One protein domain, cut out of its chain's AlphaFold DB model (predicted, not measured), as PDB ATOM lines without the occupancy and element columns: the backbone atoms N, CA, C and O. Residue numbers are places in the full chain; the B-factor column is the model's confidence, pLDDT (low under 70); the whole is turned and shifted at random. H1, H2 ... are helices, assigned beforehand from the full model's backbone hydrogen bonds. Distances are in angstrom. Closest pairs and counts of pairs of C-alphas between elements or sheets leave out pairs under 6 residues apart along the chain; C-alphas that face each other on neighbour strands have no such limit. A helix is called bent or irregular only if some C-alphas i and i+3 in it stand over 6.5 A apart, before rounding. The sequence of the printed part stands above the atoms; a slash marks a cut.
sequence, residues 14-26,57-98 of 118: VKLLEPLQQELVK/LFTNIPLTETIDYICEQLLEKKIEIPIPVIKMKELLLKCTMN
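What this domain is: This is residues 14 to 26 and 57 to 98 of the 118 residues of an uncharacterized protein of Schistosoma haematobium (UniProt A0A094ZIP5). The model is a helical hairpin, H2 and H3 side by side and running opposite ways, with a third helix, H1, set crosswise near the end of H2 from which the link to H3 leaves. At the other end of H2, residues 57 to 62 stick out free of the rest. The printed part has 55 residues with three named helices, in the order H1, H2, H3, and no named strand; the class is all helix. The whole is compact, with a radius of gyration of the C-alphas of 11.3 A and spans of 29 by 26 by 18 A.

Where its parts are: Begin with the longest helix, H2, residues 63 to 76: find C-alpha 63 at (5.434, -2.516, 33.021), and from there the helix runs 20.0 A to C-alpha 76 at (-6.255, 4.901, 47.412). Further on, H3 takes residues 85 to 96, 16.4 A long, and ends with C-alpha 96 at (1.684, -9.171, 30.778). Go back to the first printed residue for H1, residues 14 to 24, 14.3 A long. H1 is irregular: C-alphas 16 and 19 are 7.1 A apart.

How they stand to each other: Look first at H2 and H3, a helical hairpin: they touch, and their closest C-alphas, those of Cys 71 and Val 85, are 6.2 A apart. They stand at a shallow tilt of 28 degrees, opposite ways. H1 and H2 are close but not clearly touching; their closest C-alphas, those of Leu 20 and Leu 74, are 6.8 A apart. Their lines are only just about perpendicular, at 72 degrees. H1 and H3 are apart. In H2 and H3 every O i to N i+4 pair is within hydrogen-bond range; in H1, 5 of 7 are.

The domain as a whole: The two C-alphas farthest apart, those of Lys 26 and Asn 98, are 31.8 A from each other. Residues 27 to 56 are not printed, and C-alphas 26 and 57 are 20.5 A apart across this cut, which lies in the link from H1 to H2. The link from H2 to H3, 8 residues, is short. The mean pLDDT of the printed part is 93.1, and no printed residue is under 70.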
ATOM      1  N   VAL A  14      -9.735  -7.323  33.094       93.50
ATOM      2  CA  VAL A  14     -10.296  -6.099  32.491       93.50
ATOM      3  C   VAL A  14     -11.608  -5.695  33.167       93.50
ATOM      4  O   VAL A  14     -11.773  -4.535  33.525       93.50
ATOM      5  N   LYS A  15     -12.510  -6.651  33.422       94.81
ATOM      6  CA  LYS A  15     -13.783  -6.372  34.111       94.81
ATOM      7  C   LYS A  15     -13.581  -5.882  35.543       94.81
ATOM      8  O   LYS A  15     -14.362  -5.076  36.029       94.81
ATOM      9  N   LEU A  16     -12.550  -6.378  36.229       95.00
ATOM     10  CA  LEU A  16     -12.239  -5.942  37.592       95.00
ATOM     11  C   LEU A  16     -11.636  -4.538  37.637       95.00
ATOM     12  O   LEU A  16     -11.814  -3.833  38.624       95.00
ATOM     13  N   LEU A  17     -10.912  -4.145  36.588       95.62
ATOM     14  CA  LEU A  17     -10.263  -2.838  36.490       95.62
ATOM     15  C   LEU A  17     -11.159  -1.760  35.870       95.62
ATOM     16  O   LEU A  17     -10.810  -0.585  35.927       95.62
ATOM     17  N   GLU A  18     -12.313  -2.126  35.316       94.44
ATOM     18  CA  GLU A  18     -13.256  -1.189  34.696       94.44
ATOM     19  C   GLU A  18     -13.691  -0.040  35.636       94.44
ATOM     20  O   GLU A  18     -13.618   1.116  35.210       94.44
ATOM     21  N   PRO A  19     -14.032  -0.273  36.923       94.62
ATOM     22  CA  PRO A  19     -14.364   0.822  37.840       94.62
ATOM     23  C   PRO A  19     -13.185   1.775  38.073       94.62
ATOM     24  O   PRO A  19     -13.354   2.993  38.113       94.62
ATOM     25  N   LEU A  20     -11.967   1.230  38.179       95.38
ATOM     26  CA  LEU A  20     -10.761   2.040  38.320       95.38
ATOM     27  C   LEU A  20     -10.512   2.882  37.062       95.38
ATOM     28  O   LEU A  20     -10.171   4.059  37.166       95.38
ATOM     29  N   GLN A  21     -10.699   2.297  35.877       93.44
ATOM     30  CA  GLN A  21     -10.540   2.999  34.608       93.44
ATOM     31  C   GLN A  21     -11.489   4.199  34.517       93.44
ATOM     32  O   GLN A  21     -11.049   5.289  34.162       93.44
ATOM     33  N   GLN A  22     -12.758   4.026  34.889       91.19
ATOM     34  CA  GLN A  22     -13.744   5.113  34.905       91.19
ATOM     35  C   GLN A  22     -13.337   6.247  35.863       91.19
ATOM     36  O   GLN A  22     -13.515   7.423  35.552       91.19
ATOM     37  N   GLU A  23     -12.719   5.911  36.999       91.56
ATOM     38  CA  GLU A  23     -12.198   6.888  37.962       91.56
ATOM     39  C   GLU A  23     -10.899   7.587  37.531       91.56
ATOM     40  O   GLU A  23     -10.587   8.665  38.039       91.56
ATOM     41  N   LEU A  24     -10.100   6.990  36.646       91.31
ATOM     42  CA  LEU A  24      -8.866   7.604  36.141       91.31
ATOM     43  C   LEU A  24      -9.124   8.443  34.885       91.31
ATOM     44  O   LEU A  24      -8.557   9.523  34.724       91.31
ATOM     45  N   VAL A  25     -10.018   7.987  34.011       89.94
ATOM     46  CA  VAL A  25     -10.252   8.555  32.677       89.94
ATOM     47  C   VAL A  25     -11.398   9.583  32.717       89.94
ATOM     48  O   VAL A  25     -12.354   9.517  31.952       89.94
ATOM     49  N   LYS A  26     -11.311  10.564  33.629       87.50
ATOM     50  CA  LYS A  26     -12.353  11.603  33.824       87.50
ATOM     51  C   LYS A  26     -12.400  12.659  32.717       87.50
ATOM     52  O   LYS A  26     -13.428  13.296  32.508       87.50
ATOM     53  N   LEU A  57       3.918   3.455  21.760       82.88
ATOM     54  CA  LEU A  57       2.947   3.364  22.863       82.88
ATOM     55  C   LEU A  57       3.119   2.123  23.753       82.88
ATOM     56  O   LEU A  57       3.169   2.259  24.965       82.88
ATOM     57  N   PHE A  58       3.192   0.923  23.174       84.06
ATOM     58  CA  PHE A  58       3.149  -0.329  23.944       84.06
ATOM     59  C   PHE A  58       4.516  -0.791  24.455       84.06
ATOM     60  O   PHE A  58       4.614  -1.358  25.540       84.06
ATOM     61  N   THR A  59       5.575  -0.570  23.676       83.81
ATOM     62  CA  THR A  59       6.921  -1.060  24.008       83.81
ATOM     63  C   THR A  59       7.628  -0.201  25.049       83.81
ATOM     64  O   THR A  59       8.579  -0.678  25.649       83.81
ATOM     65  N   ASN A  60       7.168   1.034  25.275       86.94
ATOM     66  CA  ASN A  60       7.753   1.952  26.255       86.94
ATOM     67  C   ASN A  60       6.949   2.041  27.557       86.94
ATOM     68  O   ASN A  60       7.205   2.928  28.365       86.94
ATOM     69  N   ILE A  61       5.954   1.172  27.757       87.69
ATOM     70  CA  ILE A  61       5.217   1.134  29.021       87.69
ATOM     71  C   ILE A  61       6.145   0.541  30.088       87.69
ATOM     72  O   ILE A  61       6.518  -0.624  29.945       87.69
ATOM     73  N   PRO A  62       6.477   1.285  31.161       91.00
ATOM     74  CA  PRO A  62       7.239   0.749  32.281       91.00
ATOM     75  C   PRO A  62       6.337  -0.234  33.037       91.00
ATOM     76  O   PRO A  62       5.441   0.158  33.794       91.00
ATOM     77  N   LEU A  63       6.462  -1.523  32.709       90.81
ATOM     78  CA  LEU A  63       5.434  -2.516  33.021       90.81
ATOM     79  C   LEU A  63       5.225  -2.680  34.529       90.81
ATOM     80  O   LEU A  63       4.088  -2.720  35.001       90.81
ATOM     81  N   THR A  64       6.322  -2.786  35.276       92.25
ATOM     82  CA  THR A  64       6.280  -3.047  36.718       92.25
ATOM     83  C   THR A  64       5.708  -1.843  37.455       92.25
ATOM     84  O   THR A  64       4.787  -1.992  38.252       92.25
ATOM     85  N   GLU A  65       6.177  -0.649  37.104       94.50
ATOM     86  CA  GLU A  65       5.721   0.630  37.639       94.50
ATOM     87  C   GLU A  65       4.237   0.850  37.347       94.50
ATOM     88  O   GLU A  65       3.489   1.287  38.216       94.50
ATOM     89  N   THR A  66       3.779   0.489  36.146       94.12
ATOM     90  CA  THR A  66       2.362   0.587  35.774       94.12
ATOM     91  C   THR A  66       1.497  -0.353  36.615       94.12
ATOM     92  O   THR A  66       0.418   0.033  37.062       94.12
ATOM     93  N   ILE A  67       1.948  -1.587  36.856       95.50
ATOM     94  CA  ILE A  67       1.214  -2.550  37.692       95.50
ATOM     95  C   ILE A  67       1.177  -2.091  39.152       95.50
ATOM     96  O   ILE A  67       0.135  -2.214  39.803       95.50
ATOM     97  N   ASP A  68       2.282  -1.549  39.656       97.06
ATOM     98  CA  ASP A  68       2.365  -1.006  41.011       97.06
ATOM     99  C   ASP A  68       1.437   0.190  41.179       97.06
ATOM    100  O   ASP A  68       0.603   0.189  42.086       97.06
ATOM    101  N   TYR A  69       1.457   1.111  40.216       96.75
ATOM    102  CA  TYR A  69       0.534   2.234  40.159       96.75
ATOM    103  C   TYR A  69      -0.934   1.784  40.159       96.75
ATOM    104  O   TYR A  69      -1.741   2.309  40.921       96.75
ATOM    105  N   ILE A  70      -1.306   0.769  39.366       96.19
ATOM    106  CA  ILE A  70      -2.674   0.217  39.380       96.19
ATOM    107  C   ILE A  70      -3.048  -0.276  40.784       96.19
ATOM    108  O   ILE A  70      -4.146   0.003  41.265       96.19
ATOM    109  N   CYS A  71      -2.149  -0.999  41.453       97.00
ATOM    110  CA  CYS A  71      -2.397  -1.534  42.792       97.00
ATOM    111  C   CYS A  71      -2.554  -0.427  43.840       97.00
ATOM    112  O   CYS A  71      -3.455  -0.504  44.677       97.00
ATOM    113  N   GLU A  72      -1.717   0.607  43.775       97.50
ATOM    114  CA  GLU A  72      -1.816   1.794  44.626       97.50
ATOM    115  C   GLU A  72      -3.149   2.510  44.411       97.50
ATOM    116  O   GLU A  72      -3.874   2.767  45.371       97.50
ATOM    117  N   GLN A  73      -3.545   2.738  43.156       96.62
ATOM    118  CA  GLN A  73      -4.799   3.421  42.843       96.62
ATOM    119  C   GLN A  73      -6.041   2.637  43.286       96.62
ATOM    120  O   GLN A  73      -7.019   3.249  43.719       96.62
ATOM    121  N   LEU A  74      -6.018   1.299  43.230       96.50
ATOM    122  CA  LEU A  74      -7.094   0.469  43.789       96.50
ATOM    123  C   LEU A  74      -7.268   0.713  45.295       96.50
ATOM    124  O   LEU A  74      -8.397   0.835  45.772       96.50
ATOM    125  N   LEU A  75      -6.156   0.811  46.033       96.19
ATOM    126  CA  LEU A  75      -6.156   1.048  47.478       96.19
ATOM    127  C   LEU A  75      -6.574   2.482  47.824       96.19
ATOM    128  O   LEU A  75      -7.452   2.678  48.664       96.19
ATOM    129  N   GLU A  76      -5.987   3.481  47.163       96.56
ATOM    130  CA  GLU A  76      -6.255   4.901  47.412       96.56
ATOM    131  C   GLU A  76      -7.713   5.273  47.138       96.56
ATOM    132  O   GLU A  76      -8.357   5.949  47.943       96.56
ATOM    133  N   LYS A  77      -8.259   4.791  46.016       94.19
ATOM    134  CA  LYS A  77      -9.648   5.044  45.614       94.19
ATOM    135  C   LYS A  77     -10.645   4.093  46.277       94.19
ATOM    136  O   LYS A  77     -11.843   4.240  46.053       94.19
ATOM    137  N   LYS A  78     -10.169   3.147  47.098       94.44
ATOM    138  CA  LYS A  78     -10.984   2.137  47.795       94.44
ATOM    139  C   LYS A  78     -11.899   1.365  46.836       94.44
ATOM    140  O   LYS A  78     -13.062   1.117  47.144       94.44
ATOM    141  N   ILE A  79     -11.376   1.008  45.661       94.38
ATOM    142  CA  ILE A  79     -12.111   0.212  44.675       94.38
ATOM    143  C   ILE A  79     -12.140  -1.237  45.156       94.38
ATOM    144  O   ILE A  79     -11.102  -1.894  45.259       94.38
ATOM    145  N   GLU A  80     -13.335  -1.740  45.447       92.69
ATOM    146  CA  GLU A  80     -13.517  -3.124  45.869       92.69
ATOM    147  C   GLU A  80     -13.373  -4.079  44.680       92.69
ATOM    148  O   GLU A  80     -14.065  -3.973  43.668       92.69
ATOM    149  N   ILE A  81     -12.472  -5.049  44.825       94.06
ATOM    150  CA  ILE A  81     -12.258  -6.143  43.879       94.06
ATOM    151  C   ILE A  81     -12.443  -7.483  44.606       94.06
ATOM    152  O   ILE A  81     -12.135  -7.586  45.794       94.06
ATOM    153  N   PRO A  82     -12.902  -8.549  43.923       94.81
ATOM    154  CA  PRO A  82     -13.224  -9.835  44.552       94.81
ATOM    155  C   PRO A  82     -11.986 -10.642  44.975       94.81
ATOM    156  O   PRO A  82     -12.105 -11.803  45.364       94.81
ATOM    157  N   ILE A  83     -10.788 -10.065  44.857       95.44
ATOM    158  CA  ILE A  83      -9.513 -10.691  45.200       95.44
ATOM    159  C   ILE A  83      -8.617  -9.697  45.946       95.44
ATOM    160  O   ILE A  83      -8.713  -8.496  45.715       95.44
ATOM    161  N   PRO A  84      -7.684 -10.168  46.787       96.62
ATOM    162  CA  PRO A  84      -6.678  -9.297  47.386       96.62
ATOM    163  C   PRO A  84      -5.831  -8.573  46.328       96.62
ATOM    164  O   PRO A  84      -5.443  -9.178  45.326       96.62
ATOM    165  N   VAL A  85      -5.448  -7.318  46.588       95.75
ATOM    166  CA  VAL A  85      -4.605  -6.511  45.677       95.75
ATOM    167  C   VAL A  85      -3.273  -7.201  45.357       95.75
ATOM    168  O   VAL A  85      -2.818  -7.178  44.218       95.75
ATOM    169  N   ILE A  86      -2.687  -7.930  46.313       96.38
ATOM    170  CA  ILE A  86      -1.480  -8.730  46.056       96.38
ATOM    171  C   ILE A  86      -1.708  -9.809  44.981       96.38
ATOM    172  O   ILE A  86      -0.845 -10.044  44.140       96.38
ATOM    173  N   LYS A  87      -2.897 -10.427  44.950       96.62
ATOM    174  CA  LYS A  87      -3.275 -11.399  43.917       96.62
ATOM    175  C   LYS A  87      -3.587 -10.727  42.588       96.62
ATOM    176  O   LYS A  87      -3.245 -11.289  41.553       96.62
ATOM    177  N   MET A  88      -4.151  -9.520  42.609       95.94
ATOM    178  CA  MET A  88      -4.288  -8.693  41.407       95.94
ATOM    179  C   MET A  88      -2.917  -8.435  40.765       95.94
ATOM    180  O   MET A  88      -2.735  -8.740  39.587       95.94
ATOM    181  N   LYS A  89      -1.927  -7.983  41.548       96.62
ATOM    182  CA  LYS A  89      -0.543  -7.769  41.088       96.62
ATOM    183  C   LYS A  89       0.069  -9.025  40.467       96.62
ATOM    184  O   LYS A  89       0.580  -8.977  39.350       96.62
ATOM    185  N   GLU A  90      -0.014 -10.162  41.162       95.69
ATOM    186  CA  GLU A  90       0.491 -11.448  40.658       95.69
ATOM    187  C   GLU A  90      -0.152 -11.843  39.317       95.69
ATOM    188  O   GLU A  90       0.535 -12.327  38.416       95.69
ATOM    189  N   LEU A  91      -1.469 -11.663  39.178       94.88
ATOM    190  CA  LEU A  91      -2.199 -12.022  37.963       94.88
ATOM    191  C   LEU A  91      -1.882 -11.084  36.799       94.88
ATOM    192  O   LEU A  91      -1.707 -11.571  35.681       94.88
ATOM    193  N   LEU A  92      -1.765  -9.780  37.056       94.38
ATOM    194  CA  LEU A  92      -1.349  -8.805  36.051       94.38
ATOM    195  C   LEU A  92       0.034  -9.163  35.513       94.38
ATOM    196  O   LEU A  92       0.160  -9.374  34.312       94.38
ATOM    197  N   LEU A  93       1.020  -9.372  36.394       93.25
ATOM    198  CA  LEU A  93       2.374  -9.783  36.002       93.25
ATOM    199  C   LEU A  93       2.371 -11.070  35.170       93.25
ATOM    200  O   LEU A  93       3.067 -11.157  34.163       93.25
ATOM    201  N   LYS A  94       1.566 -12.070  35.542       90.25
ATOM    202  CA  LYS A  94       1.458 -13.321  34.773       90.25
ATOM    203  C   LYS A  94       0.843 -13.137  33.388       90.25
ATOM    204  O   LYS A  94       1.165 -13.914  32.495       90.25
ATOM    205  N   CYS A  95      -0.067 -12.178  33.223       90.06
ATOM    206  CA  CYS A  95      -0.742 -11.935  31.949       90.06
ATOM    207  C   CYS A  95       0.059 -11.022  31.013       90.06
ATOM    208  O   CYS A  95      -0.187 -11.052  29.810       90.06
ATOM    209  N   THR A  96       0.979 -10.212  31.543       89.75
ATOM    210  CA  THR A  96       1.684  -9.171  30.778       89.75
ATOM    211  C   THR A  96       3.188  -9.396  30.643       89.75
ATOM    212  O   THR A  96       3.780  -8.911  29.685       89.75
ATOM    213  N   MET A  97       3.820 -10.138  31.556       88.75
ATOM    214  CA  MET A  97       5.268 -10.355  31.565       88.75
ATOM    215  C   MET A  97       5.646 -11.691  30.917       88.75
ATOM    216  O   MET A  97       4.928 -12.684  31.032       88.75
ATOM    217  N   ASN A  98       6.833 -11.751  30.303       84.75
ATOM    218  CA  ASN A  98       7.390 -12.969  29.700       84.75
ATOM    219  C   ASN A  98       6.458 -13.610  28.659       84.75
ATOM    220  O   ASN A  98       6.385 -14.837  28.549       84.75
TER     221      ASN A  98